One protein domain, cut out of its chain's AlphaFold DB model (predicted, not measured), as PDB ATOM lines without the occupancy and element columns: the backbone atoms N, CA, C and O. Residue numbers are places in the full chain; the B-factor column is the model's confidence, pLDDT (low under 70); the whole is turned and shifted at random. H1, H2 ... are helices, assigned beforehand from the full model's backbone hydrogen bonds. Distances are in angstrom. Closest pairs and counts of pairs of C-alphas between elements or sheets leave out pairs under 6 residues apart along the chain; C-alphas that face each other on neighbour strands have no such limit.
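Overview. This is residues 2 to 186 of the 190 residues of the protein "AA_permease domain-containing protein" of Piedraia hortae CBS 480.64 (UniProt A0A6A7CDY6). This is an open frame of three long helices, H7, H5 and H1, all running roughly along the longest axis, H7 against the other two; H1 and H5 meet at one end, where short H2 and H6 pack on the end of H5, and H6 links that end to the first residues of H7, 152 to 157. H3 slants off to one side and touches no helix, with its residues 69 to 75 sticking out, as residues 179 to 186 do beyond the frame at the end of H7. The printed part has 185 residues with seven named helices, H1 to H7 in chain order, and no named strand: the class is all helix. It is loose, with a radius of gyration of the C-alphas of 20.2 A, and spans 59 by 42 by 31 A.

Arrangement. Start at H7, residues 152 to 184, whose residues 152 to 157 alone touch H6, residues 139 to 145; their closest C-alphas, Val 141 and Pro 153, are 5.5 A apart. The two form a helical hairpin, opposite ways at a shallow tilt of 18 degrees. Next look at H5, residues 97 to 126, the hub, touching three helices. With residues 123 to 126 alone it touches H6, closest at C-alphas 126 and 143, 6.1 A, at a shallow tilt of 34.7 degrees, only just short of steep. With residues 119 to 126 alone it touches H1, residues 2 to 26, closest at C-alphas 126 and 25, 5.9 A, the same way at a shallow tilt of 31 degrees. With residues 124 to 126 alone it touches H2, residues 41 to 47, closest at C-alphas 125 and 42, 5.9 A, about perpendicular at 87 degrees. H1 and H7 are near each other, while H5 and H7 are apart. H4, residues 84 to 92, is close to but not clearly touching H7; their closest C-alphas, 85 and 174, are 7.4 A apart. H3, residues 62 to 79, is only just apart from H5, at 8.3 A. Every O i to N i+4 pair is within hydrogen-bond range in H1, H2, H4, H6 and H7, against 13 of 14 in H3 and 25 of 26 in H5.

Along the chain. Find C-alpha 152 at (1.808, -1.449, 28.049); from there H7 runs 48.4 A to C-alpha 184 at (14.167, 42.287, 11.488). H5 covers 42.9 A, H1 36.1 A from C-alpha 2 at (20.218, 21.469, 26.329), and H3 26.4 A.

Size, cuts and confidence. The C-alphas farthest apart, Ala 34 and Lys 186, are 65.1 A from each other. The printed part has no cut. The links H1 to H2, H2 to H3 and H5 to H6 are long. Mean pLDDT of the printed part is 72.1; 67 residues are under 70, among them 25 to 65.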
ATOM      1  N   ALA A   2      21.576  21.934  26.670       52.94
ATOM      2  CA  ALA A   2      20.218  21.469  26.329       52.94
ATOM      3  C   ALA A   2      20.120  20.715  24.981       52.94
ATOM      4  O   ALA A   2      19.462  19.682  24.903       52.94
ATOM      5  N   GLU A   3      20.841  21.165  23.950       54.25
ATOM      6  CA  GLU A   3      20.879  20.519  22.626       54.25
ATOM      7  C   GLU A   3      21.519  19.119  22.631       54.25
ATOM      8  O   GLU A   3      21.052  18.219  21.936       54.25
ATOM      9  N   PHE A   4      22.540  18.895  23.464       58.31
ATOM     10  CA  PHE A   4      23.158  17.574  23.624       58.31
ATOM     11  C   PHE A   4      22.251  16.624  24.415       58.31
ATOM     12  O   PHE A   4      22.124  15.459  24.050       58.31
ATOM     13  N   LEU A   5      21.566  17.122  25.452       60.19
ATOM     14  CA  LEU A   5      20.565  16.338  26.187       60.19
ATOM     15  C   LEU A   5      19.409  15.923  25.257       60.19
ATOM     16  O   LEU A   5      19.023  14.757  25.216       60.19
ATOM     17  N   SER A   6      18.931  16.876  24.451       65.44
ATOM     18  CA  SER A   6      17.929  16.705  23.394       65.44
ATOM     19  C   SER A   6      18.300  15.603  22.397       65.44
ATOM     20  O   SER A   6      17.518  14.678  22.162       65.44
ATOM     21  N   ALA A   7      19.512  15.667  21.839       67.25
ATOM     22  CA  ALA A   7      19.999  14.676  20.888       67.25
ATOM     23  C   ALA A   7      20.099  13.272  21.514       67.25
ATOM     24  O   ALA A   7      19.649  12.299  20.908       67.25
ATOM     25  N   THR A   8      20.627  13.166  22.737       70.00
ATOM     26  CA  THR A   8      20.765  11.887  23.449       70.00
ATOM     27  C   THR A   8      19.406  11.246  23.729       70.00
ATOM     28  O   THR A   8      19.220  10.067  23.437       70.00
ATOM     29  N   ILE A   9      18.428  12.017  24.218       74.00
ATOM     30  CA  ILE A   9      17.079  11.517  24.522       74.00
ATOM     31  C   ILE A   9      16.365  11.034  23.247       74.00
ATOM     32  O   ILE A   9      15.790   9.945  23.258       74.00
ATOM     33  N   LYS A  10      16.469  11.766  22.124       72.88
ATOM     34  CA  LYS A  10      15.960  11.315  20.808       72.88
ATOM     35  C   LYS A  10      16.530   9.954  20.412       72.88
ATOM     36  O   LYS A  10      15.773   9.063  20.035       72.88
ATOM     37  N   CYS A  11      17.848   9.782  20.521       74.56
ATOM     38  CA  CYS A  11      18.504   8.517  20.196       74.56
ATOM     39  C   CYS A  11      18.040   7.376  21.114       74.56
ATOM     40  O   CYS A  11      17.710   6.306  20.610       74.56
ATOM     41  N   VAL A  12      17.955   7.599  22.431       80.56
ATOM     42  CA  VAL A  12      17.481   6.584  23.389       80.56
ATOM     43  C   VAL A  12      16.046   6.155  23.079       80.56
ATOM     44  O   VAL A  12      15.783   4.960  22.993       80.56
ATOM     45  N   LEU A  13      15.132   7.097  22.833       78.19
ATOM     46  CA  LEU A  13      13.736   6.793  22.499       78.19
ATOM     47  C   LEU A  13      13.609   5.953  21.221       78.19
ATOM     48  O   LEU A  13      12.921   4.935  21.224       78.19
ATOM     49  N   ILE A  14      14.308   6.341  20.150       78.88
ATOM     50  CA  ILE A  14      14.323   5.592  18.884       78.88
ATOM     51  C   ILE A  14      14.865   4.172  19.103       78.88
ATOM     52  O   ILE A  14      14.263   3.208  18.631       78.88
ATOM     53  N   MET A  15      15.956   4.024  19.861       81.19
ATOM     54  CA  MET A  15      16.518   2.711  20.192       81.19
ATOM     55  C   MET A  15      15.540   1.860  21.011       81.19
ATOM     56  O   MET A  15      15.376   0.681  20.705       81.19
ATOM     57  N   CYS A  16      14.831   2.441  21.983       81.25
ATOM     58  CA  CYS A  16      13.788   1.747  22.739       81.25
ATOM     59  C   CYS A  16      12.656   1.242  21.830       81.25
ATOM     60  O   CYS A  16      12.269   0.082  21.948       81.25
ATOM     61  N   PHE A  17      12.162   2.056  20.887       78.88
ATOM     62  CA  PHE A  17      11.129   1.625  19.932       78.88
ATOM     63  C   PHE A  17      11.616   0.523  18.977       78.88
ATOM     64  O   PHE A  17      10.862  -0.409  18.692       78.88
ATOM     65  N   ILE A  18      12.870   0.587  18.512       80.75
ATOM     66  CA  ILE A  18      13.471  -0.453  17.662       80.75
ATOM     67  C   ILE A  18      13.610  -1.768  18.443       80.75
ATOM     68  O   ILE A  18      13.142  -2.803  17.971       80.75
ATOM     69  N   VAL A  19      14.185  -1.737  19.651       80.56
ATOM     70  CA  VAL A  19      14.330  -2.926  20.512       80.56
ATOM     71  C   VAL A  19      12.964  -3.526  20.842       80.56
ATOM     72  O   VAL A  19      12.777  -4.729  20.689       80.56
ATOM     73  N   PHE A  20      11.985  -2.698  21.208       77.94
ATOM     74  CA  PHE A  20      10.621  -3.140  21.497       77.94
ATOM     75  C   PHE A  20       9.963  -3.836  20.294       77.94
ATOM     76  O   PHE A  20       9.387  -4.916  20.435       77.94
ATOM     77  N   SER A  21      10.106  -3.271  19.091       73.50
ATOM     78  CA  SER A  21       9.562  -3.864  17.865       73.50
ATOM     79  C   SER A  21      10.268  -5.177  17.486       73.50
ATOM     80  O   SER A  21       9.605  -6.139  17.092       73.50
ATOM     81  N   ILE A  22      11.586  -5.281  17.704       76.12
ATOM     82  CA  ILE A  22      12.341  -6.539  17.562       76.12
ATOM     83  C   ILE A  22      11.847  -7.591  18.568       76.12
ATOM     84  O   ILE A  22      11.628  -8.735  18.176       76.12
ATOM     85  N   CYS A  23      11.614  -7.225  19.835       74.62
ATOM     86  CA  CYS A  23      11.088  -8.139  20.852       74.62
ATOM     87  C   CYS A  23       9.721  -8.722  20.458       74.62
ATOM     88  O   CYS A  23       9.547  -9.942  20.524       74.62
ATOM     89  N   ILE A  24       8.782  -7.896  19.977       71.75
ATOM     90  CA  ILE A  24       7.478  -8.392  19.503       71.75
ATOM     91  C   ILE A  24       7.652  -9.287  18.267       71.75
ATOM     92  O   ILE A  24       7.112 -10.392  18.230       71.75
ATOM     93  N   THR A  25       8.462  -8.866  17.290       67.62
ATOM     94  CA  THR A  25       8.736  -9.642  16.062       67.62
ATOM     95  C   THR A  25       9.348 -11.018  16.373       67.62
ATOM     96  O   THR A  25       9.024 -12.012  15.718       67.62
ATOM     97  N   ALA A  26      10.202 -11.093  17.400       66.81
ATOM     98  CA  ALA A  26      10.821 -12.322  17.894       66.81
ATOM     99  C   ALA A  26       9.855 -13.251  18.656       66.81
ATOM    100  O   ALA A  26      10.188 -14.417  18.862       66.81
ATOM    101  N   GLY A  27       8.664 -12.771  19.030       63.56
ATOM    102  CA  GLY A  27       7.629 -13.546  19.717       63.56
ATOM    103  C   GLY A  27       7.445 -13.223  21.205       63.56
ATOM    104  O   GLY A  27       6.707 -13.928  21.889       63.56
ATOM    105  N   VAL A  28       8.102 -12.184  21.733       58.22
ATOM    106  CA  VAL A  28       8.041 -11.826  23.160       58.22
ATOM    107  C   VAL A  28       6.777 -11.005  23.445       58.22
ATOM    108  O   VAL A  28       6.782  -9.778  23.376       58.22
ATOM    109  N   GLY A  29       5.679 -11.691  23.769       56.91
ATOM    110  CA  GLY A  29       4.415 -11.081  24.195       56.91
ATOM    111  C   GLY A  29       3.356 -12.134  24.528       56.91
ATOM    112  O   GLY A  29       3.269 -13.157  23.851       56.91
ATOM    113  N   ALA A  30       2.541 -11.899  25.561       49.69
ATOM    114  CA  ALA A  30       1.617 -12.905  26.099       49.69
ATOM    115  C   ALA A  30       0.554 -13.371  25.081       49.69
ATOM    116  O   ALA A  30       0.281 -14.564  24.982       49.69
ATOM    117  N   GLY A  31       0.004 -12.453  24.277       49.84
ATOM    118  CA  GLY A  31      -0.913 -12.771  23.173       49.84
ATOM    119  C   GLY A  31      -0.221 -13.256  21.892       49.84
ATOM    120  O   GLY A  31      -0.850 -13.897  21.053       49.84
ATOM    121  N   VAL A  32       1.082 -12.996  21.749       52.06
ATOM    122  CA  VAL A  32       1.884 -13.395  20.579       52.06
ATOM    123  C   VAL A  32       2.361 -14.844  20.697       52.06
ATOM    124  O   VAL A  32       2.308 -15.587  19.718       52.06
ATOM    125  N   GLY A  33       2.728 -15.294  21.902       47.59
ATOM    126  CA  GLY A  33       3.129 -16.683  22.155       47.59
ATOM    127  C   GLY A  33       2.080 -17.727  21.740       47.59
ATOM    128  O   GLY A  33       2.445 -18.841  21.382       47.59
ATOM    129  N   ALA A  34       0.794 -17.353  21.705       49.06
ATOM    130  CA  ALA A  34      -0.305 -18.216  21.265       49.06
ATOM    131  C   ALA A  34      -0.461 -18.334  19.732       49.06
ATOM    132  O   ALA A  34      -1.091 -19.279  19.265       49.06
ATOM    133  N   LYS A  35       0.096 -17.400  18.944       51.19
ATOM    134  CA  LYS A  35       0.056 -17.412  17.463       51.19
ATOM    135  C   LYS A  35       1.403 -17.743  16.808       51.19
ATOM    136  O   LYS A  35       1.479 -17.874  15.592       51.19
ATOM    137  N   GLY A  36       2.466 -17.899  17.598       54.81
ATOM    138  CA  GLY A  36       3.822 -18.107  17.093       54.81
ATOM    139  C   GLY A  36       4.530 -16.804  16.703       54.81
ATOM    140  O   GLY A  36       4.044 -15.699  16.935       54.81
ATOM    141  N   ARG A  37       5.742 -16.930  16.148       55.91
ATOM    142  CA  ARG A  37       6.621 -15.787  15.833       55.91
ATOM    143  C   ARG A  37       5.975 -14.886  14.775       55.91
ATOM    144  O   ARG A  37       5.927 -15.267  13.610       55.91
ATOM    145  N   VAL A  38       5.556 -13.685  15.184       61.09
ATOM    146  CA  VAL A  38       4.855 -12.703  14.332       61.09
ATOM    147  C   VAL A  38       5.622 -12.411  13.040       61.09
ATOM    148  O   VAL A  38       5.022 -12.499  11.974       61.09
ATOM    149  N   GLY A  39       6.949 -12.213  13.119       61.34
ATOM    150  CA  GLY A  39       7.888 -12.347  11.992       61.34
ATOM    151  C   GLY A  39       7.352 -11.896  10.625       61.34
ATOM    152  O   GLY A  39       6.882 -10.778  10.472       61.34
ATOM    153  N   PHE A  40       7.407 -12.790   9.634       59.28
ATOM    154  CA  PHE A  40       6.799 -12.588   8.309       59.28
ATOM    155  C   PHE A  40       5.348 -13.096   8.214       59.28
ATOM    156  O   PHE A  40       4.783 -13.121   7.123       59.28
ATOM    157  N   HIS A  41       4.731 -13.529   9.318       62.66
ATOM    158  CA  HIS A  41       3.392 -14.121   9.310       62.66
ATOM    159  C   HIS A  41       2.333 -13.079   8.930       62.66
ATOM    160  O   HIS A  41       1.554 -13.318   8.013       62.66
ATOM    161  N   SER A  42       2.402 -11.871   9.506       60.31
ATOM    162  CA  SER A  42       1.554 -10.729   9.122       60.31
ATOM    163  C   SER A  42       1.646 -10.414   7.620       60.31
ATOM    164  O   SER A  42       0.644 -10.143   6.965       60.31
ATOM    165  N   TRP A  43       2.847 -10.504   7.036       60.62
ATOM    166  CA  TRP A  43       3.079 -10.243   5.610       60.62
ATOM    167  C   TRP A  43       2.647 -11.388   4.692       60.62
ATOM    168  O   TRP A  43       2.449 -11.156   3.501       60.62
ATOM    169  N   LYS A  44       2.514 -12.608   5.218       58.47
ATOM    170  CA  LYS A  44       2.102 -13.792   4.458       58.47
ATOM    171  C   LYS A  44       0.586 -13.983   4.466       58.47
ATOM    172  O   LYS A  44       0.020 -14.316   3.432       58.47
ATOM    173  N   ASP A  45      -0.042 -13.765   5.616       58.78
ATOM    174  CA  ASP A  45      -1.463 -14.042   5.834       58.78
ATOM    175  C   ASP A  45      -2.341 -12.832   5.498       58.78
ATOM    176  O   ASP A  45      -3.472 -12.989   5.048       58.78
ATOM    177  N   SER A  46      -1.819 -11.618   5.695       56.25
ATOM    178  CA  SER A  46      -2.495 -10.367   5.334       56.25
ATOM    179  C   SER A  46      -1.914  -9.763   4.042       56.25
ATOM    180  O   SER A  46      -2.627  -9.155   3.253       56.25
ATOM    181  N   GLY A  47      -0.629  -9.985   3.761       56.06
ATOM    182  CA  GLY A  47       0.050  -9.409   2.598       56.06
ATOM    183  C   GLY A  47       0.830  -8.142   2.955       56.06
ATOM    184  O   GLY A  47       0.336  -7.260   3.656       56.06
ATOM    185  N   ALA A  48       2.059  -8.035   2.444       55.44
ATOM    186  CA  ALA A  48       2.973  -6.921   2.730       55.44
ATOM    187  C   ALA A  48       2.473  -5.541   2.245       55.44
ATOM    188  O   ALA A  48       2.891  -4.514   2.771       55.44
ATOM    189  N   PHE A  49       1.579  -5.525   1.250       60.19
ATOM    190  CA  PHE A  49       0.978  -4.326   0.653       60.19
ATOM    191  C   PHE A  49      -0.550  -4.473   0.548       60.19
ATOM    192  O   PHE A  49      -1.144  -4.203  -0.495       60.19
ATOM    193  N   GLY A  50      -1.181  -4.993   1.605       54.56
ATOM    194  CA  GLY A  50      -2.625  -5.215   1.643       54.56
ATOM    195  C   GLY A  50      -3.443  -3.924   1.511       54.56
ATOM    196  O   GLY A  50      -3.102  -2.882   2.072       54.56
ATOM    197  N   TYR A  51      -4.541  -4.004   0.759       53.84
ATOM    198  CA  TYR A  51      -5.456  -2.890   0.512       53.84
ATOM    199  C   TYR A  51      -6.411  -2.693   1.696       53.84
ATOM    200  O   TYR A  51      -7.218  -3.575   1.993       53.84
ATOM    201  N   HIS A  52      -6.361  -1.533   2.356       51.31
ATOM    202  CA  HIS A  52      -7.236  -1.237   3.491       51.31
ATOM    203  C   HIS A  52      -8.683  -0.996   3.009       51.31
ATOM    204  O   HIS A  52      -9.012   0.060   2.463       51.31
ATOM    205  N   SER A  53      -9.560  -1.977   3.236       46.38
ATOM    206  CA  SER A  53     -10.929  -2.054   2.687       46.38
ATOM    207  C   SER A  53     -11.920  -1.003   3.223       46.38
ATOM    208  O   SER A  53     -13.085  -0.990   2.834       46.38
ATOM    209  N   GLY A  54     -11.472  -0.085   4.086       50.09
ATOM    210  CA  GLY A  54     -12.313   0.935   4.720       50.09
ATOM    211  C   GLY A  54     -12.547   2.216   3.909       50.09
ATOM    212  O   GLY A  54     -13.371   3.033   4.320       50.09
ATOM    213  N   ARG A  55     -11.823   2.452   2.800       47.22
ATOM    214  CA  ARG A  55     -11.918   3.732   2.062       47.22
ATOM    215  C   ARG A  55     -11.670   3.638   0.548       47.22
ATOM    216  O   ARG A  55     -10.909   4.434   0.008       47.22
ATOM    217  N   TYR A  56     -12.305   2.675  -0.126       47.00
ATOM    218  CA  TYR A  56     -13.364   2.968  -1.119       47.00
ATOM    219  C   TYR A  56     -13.749   1.780  -2.019       47.00
ATOM    220  O   TYR A  56     -14.887   1.758  -2.479       47.00
ATOM    221  N   LEU A  57     -12.839   0.843  -2.318       50.19
ATOM    222  CA  LEU A  57     -12.971  -0.017  -3.504       50.19
ATOM    223  C   LEU A  57     -13.009  -1.525  -3.217       50.19
ATOM    224  O   LEU A  57     -12.178  -2.077  -2.502       50.19
ATOM    225  N   ASN A  58     -13.930  -2.192  -3.913       49.59
ATOM    226  CA  ASN A  58     -14.054  -3.647  -4.062       49.59
ATOM    227  C   ASN A  58     -13.759  -4.118  -5.510       49.59
ATOM    228  O   ASN A  58     -14.051  -5.254  -5.867       49.59
ATOM    229  N   ASN A  59     -13.159  -3.248  -6.333       52.84
ATOM    230  CA  ASN A  59     -12.571  -3.545  -7.644       52.84
ATOM    231  C   ASN A  59     -11.340  -2.644  -7.837       52.84
ATOM    232  O   ASN A  59     -11.475  -1.426  -7.766       52.84
ATOM    233  N   LEU A  60     -10.163  -3.233  -8.060       56.97
ATOM    234  CA  LEU A  60      -8.892  -2.517  -8.215       56.97
ATOM    235  C   LEU A  60      -8.554  -2.317  -9.696       56.97
ATOM    236  O   LEU A  60      -8.327  -3.291 -10.412       56.97
ATOM    237  N   ASN A  61      -8.438  -1.064 -10.131       60.75
ATOM    238  CA  ASN A  61      -7.858  -0.692 -11.416       60.75
ATOM    239  C   ASN A  61      -6.418  -0.180 -11.230       60.75
ATOM    240  O   ASN A  61      -6.030   0.307 -10.170       60.75
ATOM    241  N   ALA A  62      -5.613  -0.215 -12.299       61.41
ATOM    242  CA  ALA A  62      -4.226   0.274 -12.265       61.41
ATOM    243  C   ALA A  62      -4.099   1.769 -11.881       61.41
ATOM    244  O   ALA A  62      -3.058   2.192 -11.381       61.41
ATOM    245  N   ALA A  63      -5.163   2.556 -12.081       64.50
ATOM    246  CA  ALA A  63      -5.237   3.954 -11.659       64.50
ATOM    247  C   ALA A  63      -5.220   4.116 -10.128       64.50
ATOM    248  O   ALA A  63      -4.593   5.044  -9.619       64.50
ATOM    249  N   ASP A  64      -5.840   3.195  -9.387       66.25
ATOM    250  CA  ASP A  64      -5.967   3.298  -7.930       66.25
ATOM    251  C   ASP A  64      -4.602   3.106  -7.257       66.25
ATOM    252  O   ASP A  64      -4.232   3.858  -6.357       66.25
ATOM    253  N   GLY A  65      -3.788   2.176  -7.771       67.00
ATOM    254  CA  GLY A  65      -2.408   1.969  -7.316       67.00
ATOM    255  C   GLY A  65      -1.523   3.219  -7.437       67.00
ATOM    256  O   GLY A  65      -0.668   3.445  -6.582       67.00
ATOM    257  N   ILE A  66      -1.761   4.071  -8.442       71.81
ATOM    258  CA  ILE A  66      -1.061   5.359  -8.586       71.81
ATOM    259  C   ILE A  66      -1.514   6.344  -7.498       71.81
ATOM    260  O   ILE A  66      -0.678   7.035  -6.921       71.81
ATOM    261  N   VAL A  67      -2.809   6.380  -7.162       74.06
ATOM    262  CA  VAL A  67      -3.332   7.238  -6.082       74.06
ATOM    263  C   VAL A  67      -2.719   6.855  -4.731       74.06
ATOM    264  O   VAL A  67      -2.254   7.740  -4.012       74.06
ATOM    265  N   TYR A  68      -2.615   5.559  -4.411       70.38
ATOM    266  CA  TYR A  68      -1.951   5.108  -3.177       70.38
ATOM    267  C   TYR A  68      -0.445   5.380  -3.168       70.38
ATOM    268  O   TYR A  68       0.095   5.738  -2.123       70.38
ATOM    269  N   ALA A  69       0.239   5.272  -4.312       74.06
ATOM    270  CA  ALA A  69       1.642   5.673  -4.410       74.06
ATOM    271  C   ALA A  69       1.818   7.175  -4.114       74.06
ATOM    272  O   ALA A  69       2.718   7.551  -3.365       74.06
ATOM    273  N   CYS A  70       0.935   8.031  -4.636       78.56
ATOM    274  CA  CYS A  70       0.938   9.469  -4.356       78.56
ATOM    275  C   CYS A  70       0.629   9.799  -2.882       78.56
ATOM    276  O   CYS A  70       1.299  10.655  -2.307       78.56
ATOM    277  N   ASP A  71      -0.331   9.114  -2.255       78.25
ATOM    278  CA  ASP A  71      -0.669   9.306  -0.835       78.25
ATOM    279  C   ASP A  71       0.482   8.864   0.089       78.25
ATOM    280  O   ASP A  71       0.932   9.619   0.956       78.25
ATOM    281  N   ALA A  72       1.068   7.691  -0.178       77.62
ATOM    282  CA  ALA A  72       2.244   7.196   0.535       77.62
ATOM    283  C   ALA A  72       3.458   8.133   0.384       77.62
ATOM    284  O   ALA A  72       4.190   8.348   1.352       77.62
ATOM    285  N   LEU A  73       3.657   8.737  -0.796       81.44
ATOM    286  CA  LEU A  73       4.673   9.776  -1.011       81.44
ATOM    287  C   LEU A  73       4.383  11.049  -0.203       81.44
ATOM    288  O   LEU A  73       5.322  11.651   0.318       81.44
ATOM    289  N   GLY A  74       3.114  11.440  -0.046       83.12
ATOM    290  CA  GLY A  74       2.705  12.563   0.804       83.12
ATOM    291  C   GLY A  74       3.054  12.338   2.278       83.12
ATOM    292  O   GLY A  74       3.718  13.174   2.896       83.12
ATOM    293  N   VAL A  75       2.692  11.175   2.827       80.31
ATOM    294  CA  VAL A  75       3.040  10.784   4.207       80.31
ATOM    295  C   VAL A  75       4.560  10.667   4.383       80.31
ATOM    296  O   VAL A  75       5.113  11.147   5.376       80.31
ATOM    297  N   ALA A  76       5.267  10.094   3.401       80.62
ATOM    298  CA  ALA A  76       6.724  10.000   3.420       80.62
ATOM    299  C   ALA A  76       7.396  11.385   3.411       80.62
ATOM    300  O   ALA A  76       8.307  11.616   4.204       80.62
ATOM    301  N   ALA A  77       6.931  12.328   2.587       83.94
ATOM    302  CA  ALA A  77       7.437  13.701   2.572       83.94
ATOM    303  C   ALA A  77       7.236  14.397   3.931       83.94
ATOM    304  O   ALA A  77       8.164  15.022   4.444       83.94
ATOM    305  N   PHE A  78       6.069  14.214   4.559       81.19
ATOM    306  CA  PHE A  78       5.771  14.770   5.884       81.19
ATOM    307  C   PHE A  78       6.699  14.212   6.981       81.19
ATOM    308  O   PHE A  78       7.095  14.934   7.893       81.19
ATOM    309  N   SER A  79       7.132  12.949   6.863       80.56
ATOM    310  CA  SER A  79       8.072  12.320   7.810       80.56
ATOM    311  C   SER A  79       9.479  12.944   7.828       80.56
ATOM    312  O   SER A  79      10.212  12.773   8.802       80.56
ATOM    313  N   TYR A  80       9.850  13.692   6.780       79.31
ATOM    314  CA  TYR A  80      11.132  14.399   6.678       79.31
ATOM    315  C   TYR A  80      11.067  15.865   7.145       79.31
ATOM    316  O   TYR A  80      12.084  16.566   7.109       79.31
ATOM    317  N   GLN A  81       9.908  16.336   7.617       80.69
ATOM    318  CA  GLN A  81       9.774  17.660   8.220       80.69
ATOM    319  C   GLN A  81      10.612  17.755   9.512       80.69
ATOM    320  O   GLN A  81      10.666  16.823  10.314       80.69
ATOM    321  N   GLY A  82      11.312  18.874   9.705       71.06
ATOM    322  CA  GLY A  82      12.289  19.090  10.778       71.06
ATOM    323  C   GLY A  82      13.751  19.140  10.307       71.06
ATOM    324  O   GLY A  82      14.623  19.552  11.077       71.06
ATOM    325  N   ILE A  83      14.051  18.776   9.052       76.06
ATOM    326  CA  ILE A  83      15.397  18.933   8.462       76.06
ATOM    327  C   ILE A  83      15.761  20.420   8.288       76.06
ATOM    328  O   ILE A  83      16.937  20.782   8.354       76.06
ATOM    329  N   GLU A  84      14.776  21.309   8.158       76.81
ATOM    330  CA  GLU A  84      14.969  22.756   8.042       76.81
ATOM    331  C   GLU A  84      15.745  23.369   9.222       76.81
ATOM    332  O   GLU A  84      16.548  24.277   9.009       76.81
ATOM    333  N   MET A  85      15.620  22.831  10.445       71.56
ATOM    334  CA  MET A  85      16.433  23.284  11.587       71.56
ATOM    335  C   MET A  85      17.931  23.035  11.362       71.56
ATOM    336  O   MET A  85      18.759  23.858  11.747       71.56
ATOM    337  N   VAL A  86      18.286  21.924  10.707       73.50
ATOM    338  CA  VAL A  86      19.678  21.599  10.366       73.50
ATOM    339  C   VAL A  86      20.199  22.580   9.316       73.50
ATOM    340  O   VAL A  86      21.317  23.068   9.450       73.50
ATOM    341  N   ALA A  87      19.385  22.926   8.313       72.75
ATOM    342  CA  ALA A  87      19.742  23.920   7.300       72.75
ATOM    343  C   ALA A  87      19.958  25.325   7.897       72.75
ATOM    344  O   ALA A  87      20.880  26.028   7.487       72.75
ATOM    345  N   ILE A  88      19.166  25.716   8.902       73.31
ATOM    346  CA  ILE A  88      19.348  26.985   9.622       73.31
ATOM    347  C   ILE A  88      20.637  26.960  10.461       73.31
ATOM    348  O   ILE A  88      21.446  27.876  10.346       73.31
ATOM    349  N   ALA A  89      20.888  25.895  11.232       70.12
ATOM    350  CA  ALA A  89      22.123  25.747  12.012       70.12
ATOM    351  C   ALA A  89      23.387  25.735  11.125       70.12
ATOM    352  O   ALA A  89      24.429  26.263  11.499       70.12
ATOM    353  N   ILE A  90      23.277  25.180   9.916       70.06
ATOM    354  CA  ILE A  90      24.302  25.239   8.870       70.06
ATOM    355  C   ILE A  90      24.548  26.680   8.386       70.06
ATOM    356  O   ILE A  90      25.692  27.039   8.124       70.06
ATOM    357  N   GLY A  91      23.502  27.506   8.279       70.31
ATOM    358  CA  GLY A  91      23.612  28.929   7.932       70.31
ATOM    359  C   GLY A  91      24.160  29.814   9.060       70.31
ATOM    360  O   GLY A  91      24.693  30.884   8.782       70.31
ATOM    361  N   GLU A  92      24.058  29.365  10.313       69.81
ATOM    362  CA  GLU A  92      24.642  30.010  11.502       69.81
ATOM    363  C   GLU A  92      26.114  29.599  11.743       69.81
ATOM    364  O   GLU A  92      26.817  30.239  12.527       69.81
ATOM    365  N   ALA A  93      26.610  28.555  11.068       69.25
ATOM    366  CA  ALA A  93      27.968  28.041  11.246       69.25
ATOM    367  C   ALA A  93      29.029  28.948  10.588       69.25
ATOM    368  O   ALA A  93      29.126  29.043   9.365       69.25
ATOM    369  N   HIS A  94      29.864  29.576  11.418       57.75
ATOM    370  CA  HIS A  94      30.816  30.612  10.997       57.75
ATOM    371  C   HIS A  94      32.086  30.094  10.283       57.75
ATOM    372  O   HIS A  94      32.732  30.863   9.572       57.75
ATOM    373  N   ASP A  95      32.442  28.811  10.440       55.28
ATOM    374  CA  ASP A  95      33.758  28.275  10.055       55.28
ATOM    375  C   ASP A  95      33.718  27.163   8.988       55.28
ATOM    376  O   ASP A  95      33.011  26.161   9.101       55.28
ATOM    377  N   TYR A  96      34.542  27.340   7.947       57.16
ATOM    378  CA  TYR A  96      34.864  26.391   6.864       57.16
ATOM    379  C   TYR A  96      33.704  25.521   6.312       57.16
ATOM    380  O   TYR A  96      33.759  24.284   6.312       57.16
ATOM    381  N   PRO A  97      32.687  26.159   5.696       65.94
ATOM    382  CA  PRO A  97      31.458  25.506   5.236       65.94
ATOM    383  C   PRO A  97      31.639  24.470   4.104       65.94
ATOM    384  O   PRO A  97      30.962  23.442   4.071       65.94
ATOM    385  N   ARG A  98      32.550  24.714   3.149       67.94
ATOM    386  CA  ARG A  98      32.522  24.092   1.803       67.94
ATOM    387  C   ARG A  98      32.692  22.566   1.723       67.94
ATOM    388  O   ARG A  98      32.355  21.999   0.688       67.94
ATOM    389  N   ARG A  99      33.228  21.896   2.749       69.56
ATOM    390  CA  ARG A  99      33.396  20.423   2.767       69.56
ATOM    391  C   ARG A  99      32.668  19.749   3.929       69.56
ATOM    392  O   ARG A  99      32.079  18.689   3.736       69.56
ATOM    393  N   THR A 100      32.662  20.372   5.104       74.62
ATOM    394  CA  THR A 100      32.058  19.803   6.317       74.62
ATOM    395  C   THR A 100      30.531  19.761   6.236       74.62
ATOM    396  O   THR A 100      29.935  18.753   6.608       74.62
ATOM    397  N   ILE A 101      29.896  20.802   5.682       76.19
ATOM    398  CA  ILE A 101      28.436  20.877   5.522       76.19
ATOM    399  C   ILE A 101      27.882  19.756   4.628       76.19
ATOM    400  O   ILE A 101      27.056  18.993   5.125       76.19
ATOM    401  N   PRO A 102      28.298  19.587   3.353       77.81
ATOM    402  CA  PRO A 102      27.715  18.551   2.493       77.81
ATOM    403  C   PRO A 102      27.950  17.134   3.040       77.81
ATOM    404  O   PRO A 102      27.080  16.273   2.929       77.81
ATOM    405  N   TRP A 103      29.082  16.897   3.711       79.69
ATOM    406  CA  TRP A 103      29.341  15.640   4.415       79.69
ATOM    407  C   TRP A 103      28.387  15.415   5.600       79.69
ATOM    408  O   TRP A 103      27.855  14.313   5.762       79.69
ATOM    409  N   ALA A 104      28.135  16.450   6.408       78.38
ATOM    410  CA  ALA A 104      27.208  16.385   7.535       78.38
ATOM    411  C   ALA A 104      25.754  16.194   7.070       78.38
ATOM    412  O   ALA A 104      25.061  15.335   7.614       78.38
ATOM    413  N   ILE A 105      25.320  16.916   6.027       81.38
ATOM    414  CA  ILE A 105      23.999  16.753   5.397       81.38
ATOM    415  C   ILE A 105      23.815  15.307   4.935       81.38
ATOM    416  O   ILE A 105      22.855  14.662   5.350       81.38
ATOM    417  N   ASN A 106      24.753  14.765   4.151       83.44
ATOM    418  CA  ASN A 106      24.658  13.391   3.651       83.44
ATOM    419  C   ASN A 106      24.592  12.374   4.801       83.44
ATOM    420  O   ASN A 106      23.754  11.473   4.777       83.44
ATOM    421  N   LYS A 107      25.409  12.537   5.853       82.00
ATOM    422  CA  LYS A 107      25.326  11.690   7.054       82.00
ATOM    423  C   LYS A 107      23.960  11.755   7.733       82.00
ATOM    424  O   LYS A 107      23.445  10.714   8.132       82.00
ATOM    425  N   ILE A 108      23.388  12.947   7.888       82.25
ATOM    426  CA  ILE A 108      22.079  13.131   8.527       82.25
ATOM    427  C   ILE A 108      20.977  12.517   7.658       82.25
ATOM    428  O   ILE A 108      20.153  11.775   8.185       82.25
ATOM    429  N   PHE A 109      21.011  12.745   6.343       83.31
ATOM    430  CA  PHE A 109      20.069  12.181   5.378       83.31
ATOM    431  C   PHE A 109      20.058  10.648   5.420       83.31
ATOM    432  O   PHE A 109      19.034  10.057   5.760       83.31
ATOM    433  N   TYR A 110      21.203   9.995   5.176       84.12
ATOM    434  CA  TYR A 110      21.282   8.529   5.185       84.12
ATOM    435  C   TYR A 110      20.934   7.933   6.555       84.12
ATOM    436  O   TYR A 110      20.242   6.920   6.617       84.12
ATOM    437  N   ARG A 111      21.356   8.562   7.663       83.31
ATOM    438  CA  ARG A 111      21.024   8.087   9.016       83.31
ATOM    439  C   ARG A 111      19.520   8.146   9.285       83.31
ATOM    440  O   ARG A 111      18.966   7.170   9.782       83.31
ATOM    441  N   THR A 112      18.869   9.269   8.984       84.81
ATOM    442  CA  THR A 112      17.423   9.432   9.199       84.81
ATOM    443  C   THR A 112      16.634   8.484   8.298       84.81
ATOM    444  O   THR A 112      15.758   7.783   8.795       84.81
ATOM    445  N   LEU A 113      17.002   8.378   7.017       85.56
ATOM    446  CA  LEU A 113      16.373   7.473   6.053       85.56
ATOM    447  C   LEU A 113      16.443   6.008   6.508       85.56
ATOM    448  O   LEU A 113      15.417   5.334   6.547       85.56
ATOM    449  N   VAL A 114      17.623   5.517   6.910       86.38
ATOM    450  CA  VAL A 114      17.787   4.126   7.378       86.38
ATOM    451  C   VAL A 114      16.966   3.860   8.640       86.38
ATOM    452  O   VAL A 114      16.321   2.817   8.727       86.38
ATOM    453  N   ILE A 115      16.942   4.797   9.595       83.81
ATOM    454  CA  ILE A 115      16.135   4.663  10.815       83.81
ATOM    455  C   ILE A 115      14.642   4.604  10.477       83.81
ATOM    456  O   ILE A 115      13.962   3.712  10.970       83.81
ATOM    457  N   VAL A 116      14.133   5.511   9.636       83.44
ATOM    458  CA  VAL A 116      12.705   5.575   9.279       83.44
ATOM    459  C   VAL A 116      12.269   4.331   8.500       83.44
ATOM    460  O   VAL A 116      11.258   3.727   8.852       83.44
ATOM    461  N   ILE A 117      13.050   3.882   7.511       85.75
ATOM    462  CA  ILE A 117      12.742   2.655   6.756       85.75
ATOM    463  C   ILE A 117      12.763   1.426   7.672       85.75
ATOM    464  O   ILE A 117      11.829   0.630   7.631       85.75
ATOM    465  N   LEU A 118      13.780   1.278   8.531       85.31
ATOM    466  CA  LEU A 118      13.853   0.169   9.488       85.31
ATOM    467  C   LEU A 118      12.670   0.185  10.467       85.31
ATOM    468  O   LEU A 118      12.124  -0.866  10.793       85.31
ATOM    469  N   ASN A 119      12.266   1.374  10.919       83.00
ATOM    470  CA  ASN A 119      11.147   1.567  11.833       83.00
ATOM    471  C   ASN A 119       9.819   1.122  11.198       83.00
ATOM    472  O   ASN A 119       9.130   0.278  11.767       83.00
ATOM    473  N   ILE A 120       9.517   1.608   9.988       80.81
ATOM    474  CA  ILE A 120       8.315   1.237   9.224       80.81
ATOM    475  C   ILE A 120       8.326  -0.258   8.875       80.81
ATOM    476  O   ILE A 120       7.301  -0.920   9.007       80.81
ATOM    477  N   PHE A 121       9.479  -0.810   8.484       81.94
ATOM    478  CA  PHE A 121       9.628  -2.232   8.173       81.94
ATOM    479  C   PHE A 121       9.302  -3.121   9.382       81.94
ATOM    480  O   PHE A 121       8.434  -3.986   9.288       81.94
ATOM    481  N   LEU A 122       9.939  -2.880  10.534       79.44
ATOM    482  CA  LEU A 122       9.679  -3.649  11.756       79.44
ATOM    483  C   LEU A 122       8.226  -3.485  12.235       79.44
ATOM    484  O   LEU A 122       7.585  -4.457  12.630       79.44
ATOM    485  N   LEU A 123       7.677  -2.272  12.149       77.56
ATOM    486  CA  LEU A 123       6.297  -1.984  12.534       77.56
ATOM    487  C   LEU A 123       5.280  -2.695  11.627       77.56
ATOM    488  O   LEU A 123       4.303  -3.243  12.131       77.56
ATOM    489  N   GLY A 124       5.541  -2.755  10.319       73.88
ATOM    490  CA  GLY A 124       4.721  -3.483   9.349       73.88
ATOM    491  C   GLY A 124       4.801  -5.005   9.487       73.88
ATOM    492  O   GLY A 124       3.853  -5.691   9.117       73.88
ATOM    493  N   LEU A 125       5.896  -5.560  10.019       72.12
ATOM    494  CA  LEU A 125       5.953  -6.981  10.396       72.12
ATOM    495  C   LEU A 125       5.069  -7.263  11.623       72.12
ATOM    496  O   LEU A 125       4.409  -8.299  11.690       72.12
ATOM    497  N   VAL A 126       5.026  -6.332  12.583       71.25
ATOM    498  CA  VAL A 126       4.263  -6.480  13.833       71.25
ATOM    499  C   VAL A 126       2.759  -6.243  13.660       71.25
ATOM    500  O   VAL A 126       1.964  -6.961  14.264       71.25
ATOM    501  N   VAL A 127       2.360  -5.245  12.869       69.31
ATOM    502  CA  VAL A 127       0.962  -4.806  12.732       69.31
ATOM    503  C   VAL A 127       0.402  -5.231  11.370       69.31
ATOM    504  O   VAL A 127       0.850  -4.709  10.349       69.31
ATOM    505  N   PRO A 128      -0.602  -6.130  11.313       68.31
ATOM    506  CA  PRO A 128      -1.311  -6.430  10.074       68.31
ATOM    507  C   PRO A 128      -2.001  -5.175   9.529       68.31
ATOM    508  O   PRO A 128      -2.680  -4.473  10.283       68.31
ATOM    509  N   TYR A 129      -1.873  -4.922   8.221       63.53
ATOM    510  CA  TYR A 129      -2.371  -3.702   7.564       63.53
ATOM    511  C   TYR A 129      -3.869  -3.424   7.820       63.53
ATOM    512  O   TYR A 129      -4.291  -2.270   7.847       63.53
ATOM    513  N   ASP A 130      -4.664  -4.478   8.024       62.91
ATOM    514  CA  ASP A 130      -6.114  -4.435   8.248       62.91
ATOM    515  C   ASP A 130      -6.489  -3.916   9.652       62.91
ATOM    516  O   ASP A 130      -7.530  -3.298   9.849       62.91
ATOM    517  N   THR A 131      -5.601  -4.079  10.640       63.22
ATOM    518  CA  THR A 131      -5.855  -3.653  12.033       63.22
ATOM    519  C   THR A 131      -5.670  -2.150  12.265       63.22
ATOM    520  O   THR A 131      -6.058  -1.624  13.310       63.22
ATOM    521  N   LEU A 132      -5.081  -1.434  11.303       65.25
ATOM    522  CA  LEU A 132      -4.709  -0.033  11.460       65.25
ATOM    523  C   LEU A 132      -5.865   0.907  11.086       65.25
ATOM    524  O   LEU A 132      -5.880   1.480  10.000       65.25
ATOM    525  N   SER A 133      -6.837   1.072  11.990       57.66
ATOM    526  CA  SER A 133      -8.045   1.879  11.742       57.66
ATOM    527  C   SER A 133      -7.751   3.366  11.446       57.66
ATOM    528  O   SER A 133      -7.660   4.198  12.347       57.66
ATOM    529  N   LEU A 134      -7.587   3.682  10.153       52.19
ATOM    530  CA  LEU A 134      -7.544   5.012   9.516       52.19
ATOM    531  C   LEU A 134      -7.055   6.173  10.414       52.19
ATOM    532  O   LEU A 134      -7.746   7.173  10.594       52.19
ATOM    533  N   GLY A 135      -5.847   6.039  10.970       58.97
ATOM    534  CA  GLY A 135      -5.162   7.106  11.712       58.97
ATOM    535  C   GLY A 135      -5.747   7.466  13.084       58.97
ATOM    536  O   GLY A 135      -5.376   8.504  13.626       58.97
ATOM    537  N   ARG A 136      -6.644   6.650  13.657       65.12
ATOM    538  CA  ARG A 136      -7.259   6.933  14.967       65.12
ATOM    539  C   ARG A 136      -6.299   6.740  16.143       65.12
ATOM    540  O   ARG A 136      -6.301   7.551  17.062       65.12
ATOM    541  N   ASP A 137      -5.483   5.692  16.086       71.94
ATOM    542  CA  ASP A 137      -4.508   5.333  17.117       71.94
ATOM    543  C   ASP A 137      -3.085   5.311  16.531       71.94
ATOM    544  O   ASP A 137      -2.898   4.857  15.396       71.94
ATOM    545  N   PRO A 138      -2.051   5.753  17.276       78.25
ATOM    546  CA  PRO A 138      -0.670   5.647  16.820       78.25
ATOM    547  C   PRO A 138      -0.308   4.179  16.545       78.25
ATOM    548  O   PRO A 138      -0.609   3.315  17.374       78.25
ATOM    549  N   PRO A 139       0.405   3.857  15.450       77.75
ATOM    550  CA  PRO A 139       0.639   2.468  15.051       77.75
ATOM    551  C   PRO A 139       1.455   1.681  16.090       77.75
ATOM    552  O   PRO A 139       1.271   0.477  16.245       77.75
ATOM    553  N   TYR A 140       2.289   2.366  16.879       77.81
ATOM    554  CA  TYR A 140       2.964   1.781  18.038       77.81
ATOM    555  C   TYR A 140       2.013   1.375  19.167       77.81
ATOM    556  O   TYR A 140       2.269   0.374  19.824       77.81
ATOM    557  N   VAL A 141       0.915   2.097  19.394       81.44
ATOM    558  CA  VAL A 141      -0.100   1.713  20.388       81.44
ATOM    559  C   VAL A 141      -0.866   0.480  19.901       81.44
ATOM    560  O   VAL A 141      -1.049  -0.453  20.680       81.44
ATOM    561  N   VAL A 142      -1.207   0.411  18.609       78.00
ATOM    562  CA  VAL A 142      -1.829  -0.776  17.989       78.00
ATOM    563  C   VAL A 142      -0.905  -2.000  18.088       78.00
ATOM    564  O   VAL A 142      -1.322  -3.052  18.572       78.00
ATOM    565  N   ALA A 143       0.381  -1.850  17.749       76.00
ATOM    566  CA  ALA A 143       1.399  -2.894  17.911       76.00
ATOM    567  C   ALA A 143       1.463  -3.448  19.344       76.00
ATOM    568  O   ALA A 143       1.619  -4.651  19.547       76.00
ATOM    569  N   VAL A 144       1.314  -2.575  20.342       76.25
ATOM    570  CA  VAL A 144       1.304  -2.954  21.758       76.25
ATOM    571  C   VAL A 144       0.004  -3.665  22.141       76.25
ATOM    572  O   VAL A 144       0.062  -4.678  22.837       76.25
ATOM    573  N   GLN A 145      -1.157  -3.182  21.692       76.94
ATOM    574  CA  GLN A 145      -2.458  -3.813  21.962       76.94
ATOM    575  C   GLN A 145      -2.489  -5.268  21.463       76.94
ATOM    576  O   GLN A 145      -2.954  -6.152  22.183       76.94
ATOM    577  N   LEU A 146      -1.891  -5.544  20.296       70.69
ATOM    578  CA  LEU A 146      -1.742  -6.896  19.741       70.69
ATOM    579  C   LEU A 146      -0.908  -7.848  20.626       70.69
ATOM    580  O   LEU A 146      -1.057  -9.064  20.521       70.69
ATOM    581  N   THR A 147      -0.071  -7.337  21.540       69.12
ATOM    582  CA  THR A 147       0.676  -8.181  22.499       69.12
ATOM    583  C   THR A 147      -0.182  -8.724  23.644       69.12
ATOM    584  O   THR A 147       0.268  -9.618  24.365       69.12
ATOM    585  N   GLY A 148      -1.402  -8.204  23.827       68.44
ATOM    586  CA  GLY A 148      -2.356  -8.648  24.846       68.44
ATOM    587  C   GLY A 148      -2.044  -8.221  26.287       68.44
ATOM    588  O   GLY A 148      -2.752  -8.642  27.198       68.44
ATOM    589  N   VAL A 149      -1.010  -7.405  26.533       75.25
ATOM    590  CA  VAL A 149      -0.653  -6.964  27.896       75.25
ATOM    591  C   VAL A 149      -1.334  -5.623  28.220       75.25
ATOM    592  O   VAL A 149      -0.995  -4.620  27.596       75.25
ATOM    593  N   PRO A 150      -2.247  -5.540  29.210       74.19
ATOM    594  CA  PRO A 150      -3.128  -4.377  29.385       74.19
ATOM    595  C   PRO A 150      -2.426  -3.094  29.867       74.19
ATOM    596  O   PRO A 150      -2.944  -2.000  29.660       74.19
ATOM    597  N   VAL A 151      -1.251  -3.200  30.495       79.19
ATOM    598  CA  VAL A 151      -0.523  -2.041  31.054       79.19
ATOM    599  C   VAL A 151       0.300  -1.301  29.990       79.19
ATOM    600  O   VAL A 151       0.406  -0.074  30.026       79.19
ATOM    601  N   LEU A 152       0.867  -2.023  29.017       79.25
ATOM    602  CA  LEU A 152       1.808  -1.449  28.049       79.25
ATOM    603  C   LEU A 152       1.192  -0.355  27.145       79.25
ATOM    604  O   LEU A 152       1.891   0.635  26.922       79.25
ATOM    605  N   PRO A 153      -0.065  -0.443  26.645       80.75
ATOM    606  CA  PRO A 153      -0.643   0.602  25.793       80.75
ATOM    607  C   PRO A 153      -0.676   1.972  26.479       80.75
ATOM    608  O   PRO A 153      -0.345   2.981  25.860       80.75
ATOM    609  N   SER A 154      -1.006   2.000  27.776       83.75
ATOM    610  CA  SER A 154      -1.033   3.229  28.578       83.75
ATOM    611  C   SER A 154       0.370   3.821  28.750       83.75
ATOM    612  O   SER A 154       0.570   5.014  28.527       83.75
ATOM    613  N   MET A 155       1.372   2.981  29.044       83.69
ATOM    614  CA  MET A 155       2.769   3.419  29.156       83.69
ATOM    615  C   MET A 155       3.307   3.988  27.837       83.69
ATOM    616  O   MET A 155       3.934   5.046  27.835       83.69
ATOM    617  N   VAL A 156       3.049   3.318  26.709       84.00
ATOM    618  CA  VAL A 156       3.501   3.786  25.389       84.00
ATOM    619  C   VAL A 156       2.798   5.083  24.995       84.00
ATOM    620  O   VAL A 156       3.462   6.000  24.515       84.00
ATOM    621  N   ASN A 157       1.497   5.221  25.269       87.38
ATOM    622  CA  ASN A 157       0.781   6.474  25.030       87.38
ATOM    623  C   ASN A 157       1.329   7.628  25.897       87.38
ATOM    624  O   ASN A 157       1.565   8.722  25.390       87.38
ATOM    625  N   ALA A 158       1.631   7.381  27.178       86.62
ATOM    626  CA  ALA A 158       2.260   8.373  28.053       86.62
ATOM    627  C   ALA A 158       3.638   8.825  27.530       86.62
ATOM    628  O   ALA A 158       3.919  10.024  27.491       86.62
ATOM    629  N   VAL A 159       4.475   7.894  27.051       85.38
ATOM    630  CA  VAL A 159       5.757   8.231  26.405       85.38
ATOM    631  C   VAL A 159       5.532   9.077  25.148       85.38
ATOM    632  O   VAL A 159       6.184  10.109  24.996       85.38
ATOM    633  N   LEU A 160       4.593   8.702  24.273       86.25
ATOM    634  CA  LEU A 160       4.272   9.463  23.057       86.25
ATOM    635  C   LEU A 160       3.787  10.887  23.373       86.25
ATOM    636  O   LEU A 160       4.213  11.832  22.704       86.25
ATOM    637  N   LEU A 161       2.982  11.077  24.422       87.94
ATOM    638  CA  LEU A 161       2.579  12.403  24.901       87.94
ATOM    639  C   LEU A 161       3.785  13.228  25.376       87.94
ATOM    640  O   LEU A 161       3.938  14.377  24.958       87.94
ATOM    641  N   CYS A 162       4.686  12.646  26.177       86.75
ATOM    642  CA  CYS A 162       5.909  13.325  26.618       86.75
ATOM    643  C   CYS A 162       6.809  13.742  25.443       86.75
ATOM    644  O   CYS A 162       7.308  14.869  25.422       86.75
ATOM    645  N   VAL A 163       6.987  12.873  24.439       83.75
ATOM    646  CA  VAL A 163       7.738  13.201  23.213       83.75
ATOM    647  C   VAL A 163       7.055  14.327  22.437       83.75
ATOM    648  O   VAL A 163       7.730  15.255  21.996       83.75
ATOM    649  N   THR A 164       5.729  14.287  22.306       85.88
ATOM    650  CA  THR A 164       4.954  15.279  21.546       85.88
ATOM    651  C   THR A 164       5.028  16.670  22.179       85.88
ATOM    652  O   THR A 164       5.338  17.638  21.484       85.88
ATOM    653  N   LEU A 165       4.841  16.777  23.500       86.19
ATOM    654  CA  LEU A 165       5.009  18.031  24.252       86.19
ATOM    655  C   LEU A 165       6.410  18.625  24.064       86.19
ATOM    656  O   LEU A 165       6.590  19.833  23.911       86.19
ATOM    657  N   TRP A 166       7.420  17.762  24.055       81.81
ATOM    658  CA  TRP A 166       8.803  18.177  23.918       81.81
ATOM    659  C   TRP A 166       9.167  18.616  22.486       81.81
ATOM    660  O   TRP A 166       9.856  19.624  22.305       81.81
ATOM    661  N   VAL A 167       8.640  17.936  21.463       81.56
ATOM    662  CA  VAL A 167       8.738  18.372  20.059       81.56
ATOM    663  C   VAL A 167       8.013  19.705  19.848       81.56
ATOM    664  O   VAL A 167       8.580  20.597  19.218       81.56
ATOM    665  N   ALA A 168       6.825  19.896  20.434       86.00
ATOM    666  CA  ALA A 168       6.083  21.157  20.360       86.00
ATOM    667  C   ALA A 168       6.901  22.343  20.906       86.00
ATOM    668  O   ALA A 168       7.026  23.364  20.231       86.00
ATOM    669  N   ASN A 169       7.553  22.181  22.064       85.50
ATOM    670  CA  ASN A 169       8.464  23.193  22.616       85.50
ATOM    671  C   ASN A 169       9.631  23.521  21.661       85.50
ATOM    672  O   ASN A 169       9.981  24.689  21.487       85.50
ATOM    673  N   SER A 170      10.210  22.511  20.999       81.25
ATOM    674  CA  SER A 170      11.285  22.707  20.013       81.25
ATOM    675  C   SER A 170      10.813  23.475  18.770       81.25
ATOM    676  O   SER A 170      11.548  24.321  18.257       81.25
ATOM    677  N   ILE A 171       9.601  23.191  18.280       82.69
ATOM    678  CA  ILE A 171       9.014  23.858  17.109       82.69
ATOM    679  C   ILE A 171       8.663  25.310  17.441       82.69
ATOM    680  O   ILE A 171       9.023  26.198  16.673       82.69
ATOM    681  N   LEU A 172       8.046  25.577  18.598       85.81
ATOM    682  CA  LEU A 172       7.743  26.938  19.057       85.81
ATOM    683  C   LEU A 172       9.015  27.788  19.188       85.81
ATOM    684  O   LEU A 172       9.064  28.915  18.688       85.81
ATOM    685  N   TYR A 173      10.075  27.227  19.783       82.38
ATOM    686  CA  TYR A 173      11.368  27.900  19.880       82.38
ATOM    687  C   TYR A 173      11.932  28.247  18.493       82.38
ATOM    688  O   TYR A 173      12.205  29.414  18.217       82.38
ATOM    689  N   SER A 174      12.032  27.281  17.573       79.56
ATOM    690  CA  SER A 174      12.552  27.551  16.223       79.56
ATOM    691  C   SER A 174      11.666  28.511  15.418       79.56
ATOM    692  O   SER A 174      12.186  29.401  14.744       79.56
ATOM    693  N   GLY A 175      10.342  28.374  15.508       83.44
ATOM    694  CA  GLY A 175       9.375  29.229  14.820       83.44
ATOM    695  C   GLY A 175       9.496  30.693  15.242       83.44
ATOM    696  O   GLY A 175       9.542  31.573  14.387       83.44
ATOM    697  N   SER A 176       9.661  30.959  16.543       86.12
ATOM    698  CA  SER A 176       9.905  32.322  17.035       86.12
ATOM    699  C   SER A 176      11.206  32.932  16.493       86.12
ATOM    700  O   SER A 176      11.190  34.095  16.091       86.12
ATOM    701  N   ARG A 177      12.303  32.162  16.363       80.50
ATOM    702  CA  ARG A 177      13.541  32.657  15.719       80.50
ATOM    703  C   ARG A 177      13.309  33.044  14.254       80.50
ATOM    704  O   ARG A 177      13.785  34.090  13.818       80.50
ATOM    705  N   VAL A 178      12.554  32.234  13.503       83.25
ATOM    706  CA  VAL A 178      12.212  32.521  12.096       83.25
ATOM    707  C   VAL A 178      11.343  33.780  11.985       83.25
ATOM    708  O   VAL A 178      11.635  34.647  11.162       83.25
ATOM    709  N   LEU A 179      10.331  33.926  12.850       83.44
ATOM    710  CA  LEU A 179       9.460  35.107  12.907       83.44
ATOM    711  C   LEU A 179      10.238  36.391  13.241       83.44
ATOM    712  O   LEU A 179      10.064  37.411  12.573       83.44
ATOM    713  N   VAL A 180      11.156  36.343  14.211       84.44
ATOM    714  CA  VAL A 180      12.052  37.472  14.513       84.44
ATOM    715  C   VAL A 180      12.944  37.790  13.307       84.44
ATOM    716  O   VAL A 180      13.067  38.955  12.935       84.44
ATOM    717  N   GLY A 181      13.490  36.777  12.626       80.81
ATOM    718  CA  GLY A 181      14.319  36.957  11.431       80.81
ATOM    719  C   GLY A 181      13.615  37.677  10.269       80.81
ATOM    720  O   GLY A 181      14.229  38.530   9.622       80.81
ATOM    721  N   ILE A 182      12.331  37.392  10.015       83.25
ATOM    722  CA  ILE A 182      11.547  38.111   8.989       83.25
ATOM    723  C   ILE A 182      11.116  39.512   9.453       83.25
ATOM    724  O   ILE A 182      11.099  40.441   8.641       83.25
ATOM    725  N   ALA A 183      10.844  39.697  10.750       83.44
ATOM    726  CA  ALA A 183      10.518  40.999  11.330       83.44
ATOM    727  C   ALA A 183      11.716  41.963  11.268       83.44
ATOM    728  O   ALA A 183      11.572  43.093  10.797       83.44
ATOM    729  N   SER A 184      12.925  41.507  11.621       80.75
ATOM    730  CA  SER A 184      14.167  42.287  11.488       80.75
ATOM    731  C   SER A 184      14.464  42.701  10.042       80.75
ATOM    732  O   SER A 184      15.066  43.747   9.813       80.75
ATOM    733  N   ARG A 185      14.008  41.919   9.053       81.75
ATOM    734  CA  ARG A 185      14.125  42.232   7.618       81.75
ATOM    735  C   ARG A 185      12.985  43.111   7.077       81.75
ATOM    736  O   ARG A 185      12.926  43.322   5.871       81.75
ATOM    737  N   LYS A 186      12.091  43.626   7.938       75.88
ATOM    738  CA  LYS A 186      10.878  44.395   7.577       75.88
ATOM    739  C   LYS A 186       9.945  43.671   6.590       75.88
ATOM    740  O   LYS A 186       9.176  44.316   5.887       75.88
TER     741      LYS A 186